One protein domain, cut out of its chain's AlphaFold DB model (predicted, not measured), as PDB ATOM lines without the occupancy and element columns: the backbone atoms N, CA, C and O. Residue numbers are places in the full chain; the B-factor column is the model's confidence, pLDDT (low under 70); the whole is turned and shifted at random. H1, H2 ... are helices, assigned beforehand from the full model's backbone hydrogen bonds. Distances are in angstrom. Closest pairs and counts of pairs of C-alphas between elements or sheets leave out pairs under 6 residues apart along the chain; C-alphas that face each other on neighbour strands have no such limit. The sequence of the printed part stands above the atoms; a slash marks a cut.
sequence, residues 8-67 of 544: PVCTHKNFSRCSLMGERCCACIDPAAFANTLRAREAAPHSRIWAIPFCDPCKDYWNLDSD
ATOM      1  N   PRO A   8     134.793 128.281 105.598       73.06
ATOM      2  CA  PRO A   8     134.114 129.213 104.711       73.06
ATOM      3  C   PRO A   8     134.411 130.662 105.119       73.06
ATOM      4  O   PRO A   8     134.138 131.077 106.249       73.06
ATOM      5  N   VAL A   9     134.932 131.438 104.166       83.31
ATOM      6  CA  VAL A   9     135.060 132.900 104.259       83.31
ATOM      7  C   VAL A   9     133.665 133.501 104.433       83.31
ATOM      8  O   VAL A   9     132.742 133.123 103.708       83.31
ATOM      9  N   CYS A  10     133.481 134.445 105.363       84.12
ATOM     10  CA  CYS A  10     132.169 135.079 105.497       84.12
ATOM     11  C   CYS A  10     131.880 135.990 104.290       84.12
ATOM     12  O   CYS A  10     132.692 136.838 103.914       84.12
ATOM     13  N   THR A  11     130.696 135.829 103.697       81.75
ATOM     14  CA  THR A  11     130.208 136.570 102.516       81.75
ATOM     15  C   THR A  11     130.384 138.084 102.662       81.75
ATOM     16  O   THR A  11     130.814 138.762 101.729       81.75
ATOM     17  N   HIS A  12     130.144 138.607 103.864       84.00
ATOM     18  CA  HIS A  12     130.198 140.034 104.185       84.00
ATOM     19  C   HIS A  12     131.618 140.626 104.166       84.00
ATOM     20  O   HIS A  12     131.758 141.849 104.100       84.00
ATOM     21  N   LYS A  13     132.693 139.817 104.223       83.88
ATOM     22  CA  LYS A  13     134.073 140.344 104.271       83.88
ATOM     23  C   LYS A  13     134.419 141.146 103.011       83.88
ATOM     24  O   LYS A  13     135.018 142.216 103.111       83.88
ATOM     25  N   ASN A  14     133.991 140.658 101.846       82.31
ATOM     26  CA  ASN A  14     134.260 141.298 100.557       82.31
ATOM     27  C   ASN A  14     133.464 142.603 100.374       82.31
ATOM     28  O   ASN A  14     133.984 143.557  99.800       82.31
ATOM     29  N   PHE A  15     132.235 142.665 100.901       83.56
ATOM     30  CA  PHE A  15     131.386 143.861 100.848       83.56
ATOM     31  C   PHE A  15     131.827 144.932 101.849       83.56
ATOM     32  O   PHE A  15     132.017 146.085 101.471       83.56
ATOM     33  N   SER A  16     132.063 144.546 103.105       81.62
ATOM     34  CA  SER A  16     132.484 145.472 104.163       81.62
ATOM     35  C   SER A  16     133.929 145.957 104.034       81.62
ATOM     36  O   SER A  16     134.311 146.850 104.769       81.62
ATOM     37  N   ARG A  17     134.772 145.394 103.153       86.88
ATOM     38  CA  ARG A  17     136.209 145.751 103.049       86.88
ATOM     39  C   ARG A  17     136.946 145.723 104.401       86.88
ATOM     40  O   ARG A  17     137.846 146.523 104.643       86.88
ATOM     41  N   CYS A  18     136.559 144.806 105.290       88.94
ATOM     42  CA  CYS A  18     137.135 144.687 106.626       88.94
ATOM     43  C   CYS A  18     138.659 144.491 106.557       88.94
ATOM     44  O   CYS A  18     139.124 143.482 106.023       88.94
ATOM     45  N   SER A  19     139.423 145.413 107.152       81.06
ATOM     46  CA  SER A  19     140.898 145.405 107.161       81.06
ATOM     47  C   SER A  19     141.523 144.225 107.916       81.06
ATOM     48  O   SER A  19     142.743 144.074 107.934       81.06
ATOM     49  N   LEU A  20     140.712 143.389 108.571       85.69
ATOM     50  CA  LEU A  20     141.194 142.238 109.315       85.69
ATOM     51  C   LEU A  20     141.620 141.116 108.352       85.69
ATOM     52  O   LEU A  20     140.838 140.624 107.535       85.69
ATOM     53  N   MET A  21     142.874 140.682 108.465       75.81
ATOM     54  CA  MET A  21     143.512 139.782 107.494       75.81
ATOM     55  C   MET A  21     143.001 138.323 107.532       75.81
ATOM     56  O   MET A  21     143.319 137.556 106.630       75.81
ATOM     57  N   GLY A  22     142.170 137.933 108.507       83.00
ATOM     58  CA  GLY A  22     141.614 136.572 108.631       83.00
ATOM     59  C   GLY A  22     140.415 136.277 107.715       83.00
ATOM     60  O   GLY A  22     139.779 137.187 107.191       83.00
ATOM     61  N   GLU A  23     140.052 135.004 107.530       84.44
ATOM     62  CA  GLU A  23     138.935 134.567 106.658       84.44
ATOM     63  C   GLU A  23     137.544 135.075 107.105       84.44
ATOM     64  O   GLU A  23     136.578 135.033 106.343       84.44
ATOM     65  N   ARG A  24     137.434 135.602 108.328       87.12
ATOM     66  CA  ARG A  24     136.224 136.219 108.882       87.12
ATOM     67  C   ARG A  24     136.473 137.702 109.162       87.12
ATOM     68  O   ARG A  24     137.543 138.072 109.638       87.12
ATOM     69  N   CYS A  25     135.480 138.551 108.894       89.81
ATOM     70  CA  CYS A  25     135.498 139.945 109.341       89.81
ATOM     71  C   CYS A  25     135.327 140.039 110.870       89.81
ATOM     72  O   CYS A  25     134.859 139.089 111.501       89.81
ATOM     73  N   CYS A  26     135.650 141.192 111.467       86.50
ATOM     74  CA  CYS A  26     135.588 141.391 112.923       86.50
ATOM     75  C   CYS A  26     134.210 141.069 113.541       86.50
ATOM     76  O   CYS A  26     134.152 140.566 114.657       86.50
ATOM     77  N   ALA A  27     133.111 141.275 112.804       84.38
ATOM     78  CA  ALA A  27     131.757 140.941 113.257       84.38
ATOM     79  C   ALA A  27     131.436 139.431 113.243       84.38
ATOM     80  O   ALA A  27     130.578 138.977 113.989       84.38
ATOM     81  N   CYS A  28     132.121 138.635 112.414       84.75
ATOM     82  CA  CYS A  28     131.901 137.184 112.307       84.75
ATOM     83  C   CYS A  28     132.897 136.347 113.132       84.75
ATOM     84  O   CYS A  28     132.812 135.116 113.127       84.75
ATOM     85  N   ILE A  29     133.865 136.988 113.794       85.50
ATOM     86  CA  ILE A  29     134.795 136.322 114.716       85.50
ATOM     87  C   ILE A  29     134.149 136.130 116.087       85.50
ATOM     88  O   ILE A  29     134.235 135.031 116.628       85.50
ATOM     89  N   ASP A  30     133.455 137.151 116.596       80.88
ATOM     90  CA  ASP A  30     132.738 137.087 117.870       80.88
ATOM     91  C   ASP A  30     131.238 137.414 117.691       80.88
ATOM     92  O   ASP A  30     130.814 138.569 117.827       80.88
ATOM     93  N   PRO A  31     130.404 136.402 117.379       72.19
ATOM     94  CA  PRO A  31     128.959 136.583 117.287       72.19
ATOM     95  C   PRO A  31     128.299 136.860 118.649       72.19
ATOM     96  O   PRO A  31     127.187 137.389 118.676       72.19
ATOM     97  N   ALA A  32     128.952 136.548 119.777       75.12
ATOM     98  CA  ALA A  32     128.415 136.833 121.107       75.12
ATOM     99  C   ALA A  32     128.557 138.323 121.456       75.12
ATOM    100  O   ALA A  32     127.600 138.933 121.938       75.12
ATOM    101  N   ALA A  33     129.695 138.946 121.127       68.75
ATOM    102  CA  ALA A  33     129.868 140.397 121.217       68.75
ATOM    103  C   ALA A  33     128.836 141.153 120.361       68.75
ATOM    104  O   ALA A  33     128.246 142.135 120.824       68.75
ATOM    105  N   PHE A  34     128.555 140.677 119.142       72.38
ATOM    106  CA  PHE A  34     127.502 141.247 118.296       72.38
ATOM    107  C   PHE A  34     126.104 141.112 118.926       72.38
ATOM    108  O   PHE A  34     125.399 142.112 119.061       72.38
ATOM    109  N   ALA A  35     125.728 139.915 119.397       73.75
ATOM    110  CA  ALA A  35     124.432 139.682 120.042       73.75
ATOM    111  C   ALA A  35     124.229 140.537 121.309       73.75
ATOM    112  O   ALA A  35     123.145 141.081 121.526       73.75
ATOM    113  N   ASN A  36     125.275 140.714 122.122       71.81
ATOM    114  CA  ASN A  36     125.235 141.587 123.297       71.81
ATOM    115  C   ASN A  36     125.080 143.069 122.914       71.81
ATOM    116  O   ASN A  36     124.364 143.806 123.592       71.81
ATOM    117  N   THR A  37     125.693 143.499 121.807       69.31
ATOM    118  CA  THR A  37     125.577 144.879 121.307       69.31
ATOM    119  C   THR A  37     124.171 145.175 120.768       69.31
ATOM    120  O   THR A  37     123.631 146.247 121.037       69.31
ATOM    121  N   LEU A  38     123.531 144.218 120.083       70.62
ATOM    122  CA  LEU A  38     122.127 144.346 119.667       70.62
ATOM    123  C   LEU A  38     121.179 144.460 120.870       70.62
ATOM    124  O   LEU A  38     120.388 145.398 120.923       70.62
ATOM    125  N   ARG A  39     121.322 143.591 121.882       74.56
ATOM    126  CA  ARG A  39     120.523 143.674 123.121       74.56
ATOM    127  C   ARG A  39     120.701 145.010 123.850       74.56
ATOM    128  O   ARG A  39     119.739 145.553 124.385       74.56
ATOM    129  N   ALA A  40     121.914 145.567 123.851       69.06
ATOM    130  CA  ALA A  40     122.175 146.889 124.421       69.06
ATOM    131  C   ALA A  40     121.491 148.025 123.632       69.06
ATOM    132  O   ALA A  40     121.001 148.976 124.242       69.06
ATOM    133  N   ARG A  41     121.401 147.918 122.294       68.56
ATOM    134  CA  ARG A  41     120.646 148.856 121.437       68.56
ATOM    135  C   ARG A  41     119.139 148.766 121.697       68.56
ATOM    136  O   ARG A  41     118.501 149.805 121.832       68.56
ATOM    137  N   GLU A  42     118.587 147.557 121.800       72.38
ATOM    138  CA  GLU A  42     117.167 147.321 122.114       72.38
ATOM    139  C   GLU A  42     116.773 147.910 123.479       72.38
ATOM    140  O   GLU A  42     115.723 148.538 123.602       72.38
ATOM    141  N   ALA A  43     117.641 147.782 124.487       71.56
ATOM    142  CA  ALA A  43     117.416 148.336 125.821       71.56
ATOM    143  C   ALA A  43     117.511 149.877 125.894       71.56
ATOM    144  O   ALA A  43     117.017 150.473 126.851       71.56
ATOM    145  N   ALA A  44     118.159 150.535 124.924       71.44
ATOM    146  CA  ALA A  44     118.389 151.980 124.936       71.44
ATOM    147  C   ALA A  44     118.511 152.563 123.504       71.44
ATOM    148  O   ALA A  44     119.622 152.896 123.067       71.44
ATOM    149  N   PRO A  45     117.385 152.760 122.781       53.84
ATOM    150  CA  PRO A  45     117.360 153.033 121.333       53.84
ATOM    151  C   PRO A  45     117.994 154.363 120.880       53.84
ATOM    152  O   PRO A  45     118.207 154.566 119.686       53.84
ATOM    153  N   HIS A  46     118.328 155.266 121.806       50.75
ATOM    154  CA  HIS A  46     119.018 156.536 121.521       50.75
ATOM    155  C   HIS A  46     120.450 156.606 122.073       50.75
ATOM    156  O   HIS A  46     121.113 157.640 121.974       50.75
ATOM    157  N   SER A  47     120.953 155.520 122.659       45.72
ATOM    158  CA  SER A  47     122.287 155.499 123.249       45.72
ATOM    159  C   SER A  47     123.364 155.240 122.185       45.72
ATOM    160  O   SER A  47     123.287 154.298 121.397       45.72
ATOM    161  N   ARG A  48     124.422 156.064 122.152       51.22
ATOM    162  CA  ARG A  48     125.581 155.871 121.253       51.22
ATOM    163  C   ARG A  48     126.545 154.785 121.771       51.22
ATOM    164  O   ARG A  48     127.760 154.927 121.650       51.22
ATOM    165  N   ILE A  49     126.024 153.714 122.374       50.66
ATOM    166  CA  ILE A  49     126.821 152.682 123.053       50.66
ATOM    167  C   ILE A  49     127.312 151.649 122.031       50.66
ATOM    168  O   ILE A  49     126.816 150.533 121.929       50.66
ATOM    169  N   TRP A  50     128.348 152.033 121.286       56.16
ATOM    170  CA  TRP A  50     129.255 151.091 120.635       56.16
ATOM    171  C   TRP A  50     130.576 151.102 121.402       56.16
ATOM    172  O   TRP A  50     131.537 151.746 120.985       56.16
ATOM    173  N   ALA A  51     130.634 150.385 122.526       52.50
ATOM    174  CA  ALA A  51     131.867 150.154 123.284       52.50
ATOM    175  C   ALA A  51     132.775 149.103 122.590       52.50
ATOM    176  O   ALA A  51     133.156 148.112 123.196       52.50
ATOM    177  N   ILE A  52     133.054 149.352 121.300       62.66
ATOM    178  CA  ILE A  52     134.085 148.818 120.383       62.66
ATOM    179  C   ILE A  52     134.386 147.301 120.453       62.66
ATOM    180  O   ILE A  52     135.006 146.827 121.400       62.66
ATOM    181  N   PRO A  53     134.120 146.561 119.354       66.56
ATOM    182  CA  PRO A  53     135.226 145.810 118.728       66.56
ATOM    183  C   PRO A  53     135.212 145.776 117.183       66.56
ATOM    184  O   PRO A  53     136.009 145.061 116.575       66.56
ATOM    185  N   PHE A  54     134.314 146.507 116.515       81.38
ATOM    186  CA  PHE A  54     134.177 146.458 115.052       81.38
ATOM    187  C   PHE A  54     134.853 147.645 114.362       81.38
ATOM    188  O   PHE A  54     134.709 148.781 114.802       81.38
ATOM    189  N   CYS A  55     135.541 147.386 113.246       85.75
ATOM    190  CA  CYS A  55     135.973 148.450 112.337       85.75
ATOM    191  C   CYS A  55     134.756 149.116 111.673       85.75
ATOM    192  O   CYS A  55     133.774 148.425 111.372       85.75
ATOM    193  N   ASP A  56     134.837 150.424 111.413       84.75
ATOM    194  CA  ASP A  56     133.721 151.218 110.872       84.75
ATOM    195  C   ASP A  56     133.062 150.584 109.631       84.75
ATOM    196  O   ASP A  56     131.843 150.427 109.636       84.75
ATOM    197  N   PRO A  57     133.805 150.042 108.642       85.25
ATOM    198  CA  PRO A  57     133.184 149.436 107.463       85.25
ATOM    199  C   PRO A  57     132.321 148.189 107.743       85.25
ATOM    200  O   PRO A  57     131.392 147.888 106.993       85.25
ATOM    201  N   CYS A  58     132.591 147.445 108.824       86.00
ATOM    202  CA  CYS A  58     131.697 146.367 109.268       86.00
ATOM    203  C   CYS A  58     130.484 146.904 110.026       86.00
ATOM    204  O   CYS A  58     129.397 146.349 109.892       86.00
ATOM    205  N   LYS A  59     130.665 147.961 110.821       84.56
ATOM    206  CA  LYS A  59     129.582 148.619 111.554       84.56
ATOM    207  C   LYS A  59     128.559 149.222 110.587       84.56
ATOM    208  O   LYS A  59     127.365 149.000 110.760       84.56
ATOM    209  N   ASP A  60     129.025 149.895 109.538       83.62
ATOM    210  CA  ASP A  60     128.173 150.507 108.514       83.62
ATOM    211  C   ASP A  60     127.360 149.457 107.746       83.62
ATOM    212  O   ASP A  60     126.150 149.616 107.592       83.62
ATOM    213  N   TYR A  61     127.989 148.341 107.350       84.31
ATOM    214  CA  TYR A  61     127.302 147.213 106.705       84.31
ATOM    215  C   TYR A  61     126.125 146.695 107.548       84.31
ATOM    216  O   TYR A  61     125.008 146.586 107.048       84.31
ATOM    217  N   TRP A  62     126.352 146.415 108.837       79.25
ATOM    218  CA  TRP A  62     125.309 145.870 109.714       79.25
ATOM    219  C   TRP A  62     124.226 146.889 110.086       79.25
ATOM    220  O   TRP A  62     123.084 146.490 110.309       79.25
ATOM    221  N   ASN A  63     124.539 148.188 110.126       79.56
ATOM    222  CA  ASN A  63     123.523 149.228 110.308       79.56
ATOM    223  C   ASN A  63     122.591 149.307 109.086       79.56
ATOM    224  O   ASN A  63     121.377 149.251 109.252       79.56
ATOM    225  N   LEU A  64     123.150 149.338 107.869       80.25
ATOM    226  CA  LEU A  64     122.376 149.385 106.620       80.25
ATOM    227  C   LEU A  64     121.479 148.152 106.413       80.25
ATOM    228  O   LEU A  64     120.390 148.277 105.858       80.25
ATOM    229  N   ASP A  65     121.936 146.975 106.844       70.50
ATOM    230  CA  ASP A  65     121.169 145.722 106.795       70.50
ATOM    231  C   ASP A  65     120.035 145.715 107.842       70.50
ATOM    232  O   ASP A  65     118.894 145.363 107.540       70.50
ATOM    233  N   SER A  66     120.315 146.213 109.056       67.44
ATOM    234  CA  SER A  66     119.314 146.354 110.129       67.44
ATOM    235  C   SER A  66     118.176 147.302 109.747       67.44
ATOM    236  O   SER A  66     117.012 147.020 110.031       67.44
ATOM    237  N   ASP A  67     118.499 148.422 109.097       62.59
ATOM    238  CA  ASP A  67     117.505 149.427 108.718       62.59
ATOM    239  C   ASP A  67     116.661 148.958 107.508       62.59
ATOM    240  O   ASP A  67     115.468 149.251 107.442       62.59
TER     241      ASP A  67
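Overview. This is residues 8 to 67 of the 544 residues of the protein "RING-type domain-containing protein" of Tuber aestivum (summer truffle) (UniProt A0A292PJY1). Two short helices, H1 and H2, and the loop between them make a small head at one end, and two longer helices, H3 and H4, extend from it like the prongs of an open fork. A long link folds back from the far end of H3 to the start of H4, and residues 42 to 48 stick out there. The printed part has 60 residues with four named helices, in the order H1, H2, H3, H4, and no named strand; the class is all helix. It is compact, with a radius of gyration of the C-alphas of 11.7 A, yet elongated in outline, spanning 33 by 20 by 16 A.

Arrangement. H1, residues 12 to 16, touches H4, residues 56 to 67, which meets it with residues 57 to 61 alone; their closest C-alphas are those of Ser 16 and Pro 57, 5.2 A apart. H2, residues 26 to 29, is near H1, with 5 pairs of C-alphas within 10 A. H2 is close to but not clearly touching H3, residues 31 to 43, the closest C-alphas being those of Ala 27 and Phe 34, 6.6 A apart. H2 is also close to but not clearly touching H4, the closest C-alphas being those of Ala 27 and Cys 58, 6.7 A apart. H3 is apart from H1 and from H4. In H1, H3 and H4 every O i to N i+4 pair is within hydrogen-bond range; H2 is too short for such a pair.

Along the chain. H1 begins with C-alpha 12 at (130.198, 140.034, 104.185) and is 5.9 A long from first to last C-alpha; H2 is 5.4 A long. H3 measures 18.6 A and ends with C-alpha 43 at (117.416, 148.336, 125.821). H4 measures 16.5 A and ends with C-alpha 67 at (117.505, 149.427, 108.718).

Size, cuts and confidence. The two C-alphas farthest apart, those of Pro 8 and His 46, are 35.5 A from each other. The printed part has no cut. The link from H3 to H4 is long, with 12 residues. The mean pLDDT of the printed part is 75.5; 15 residues are under 70, among them residues 45 to 53.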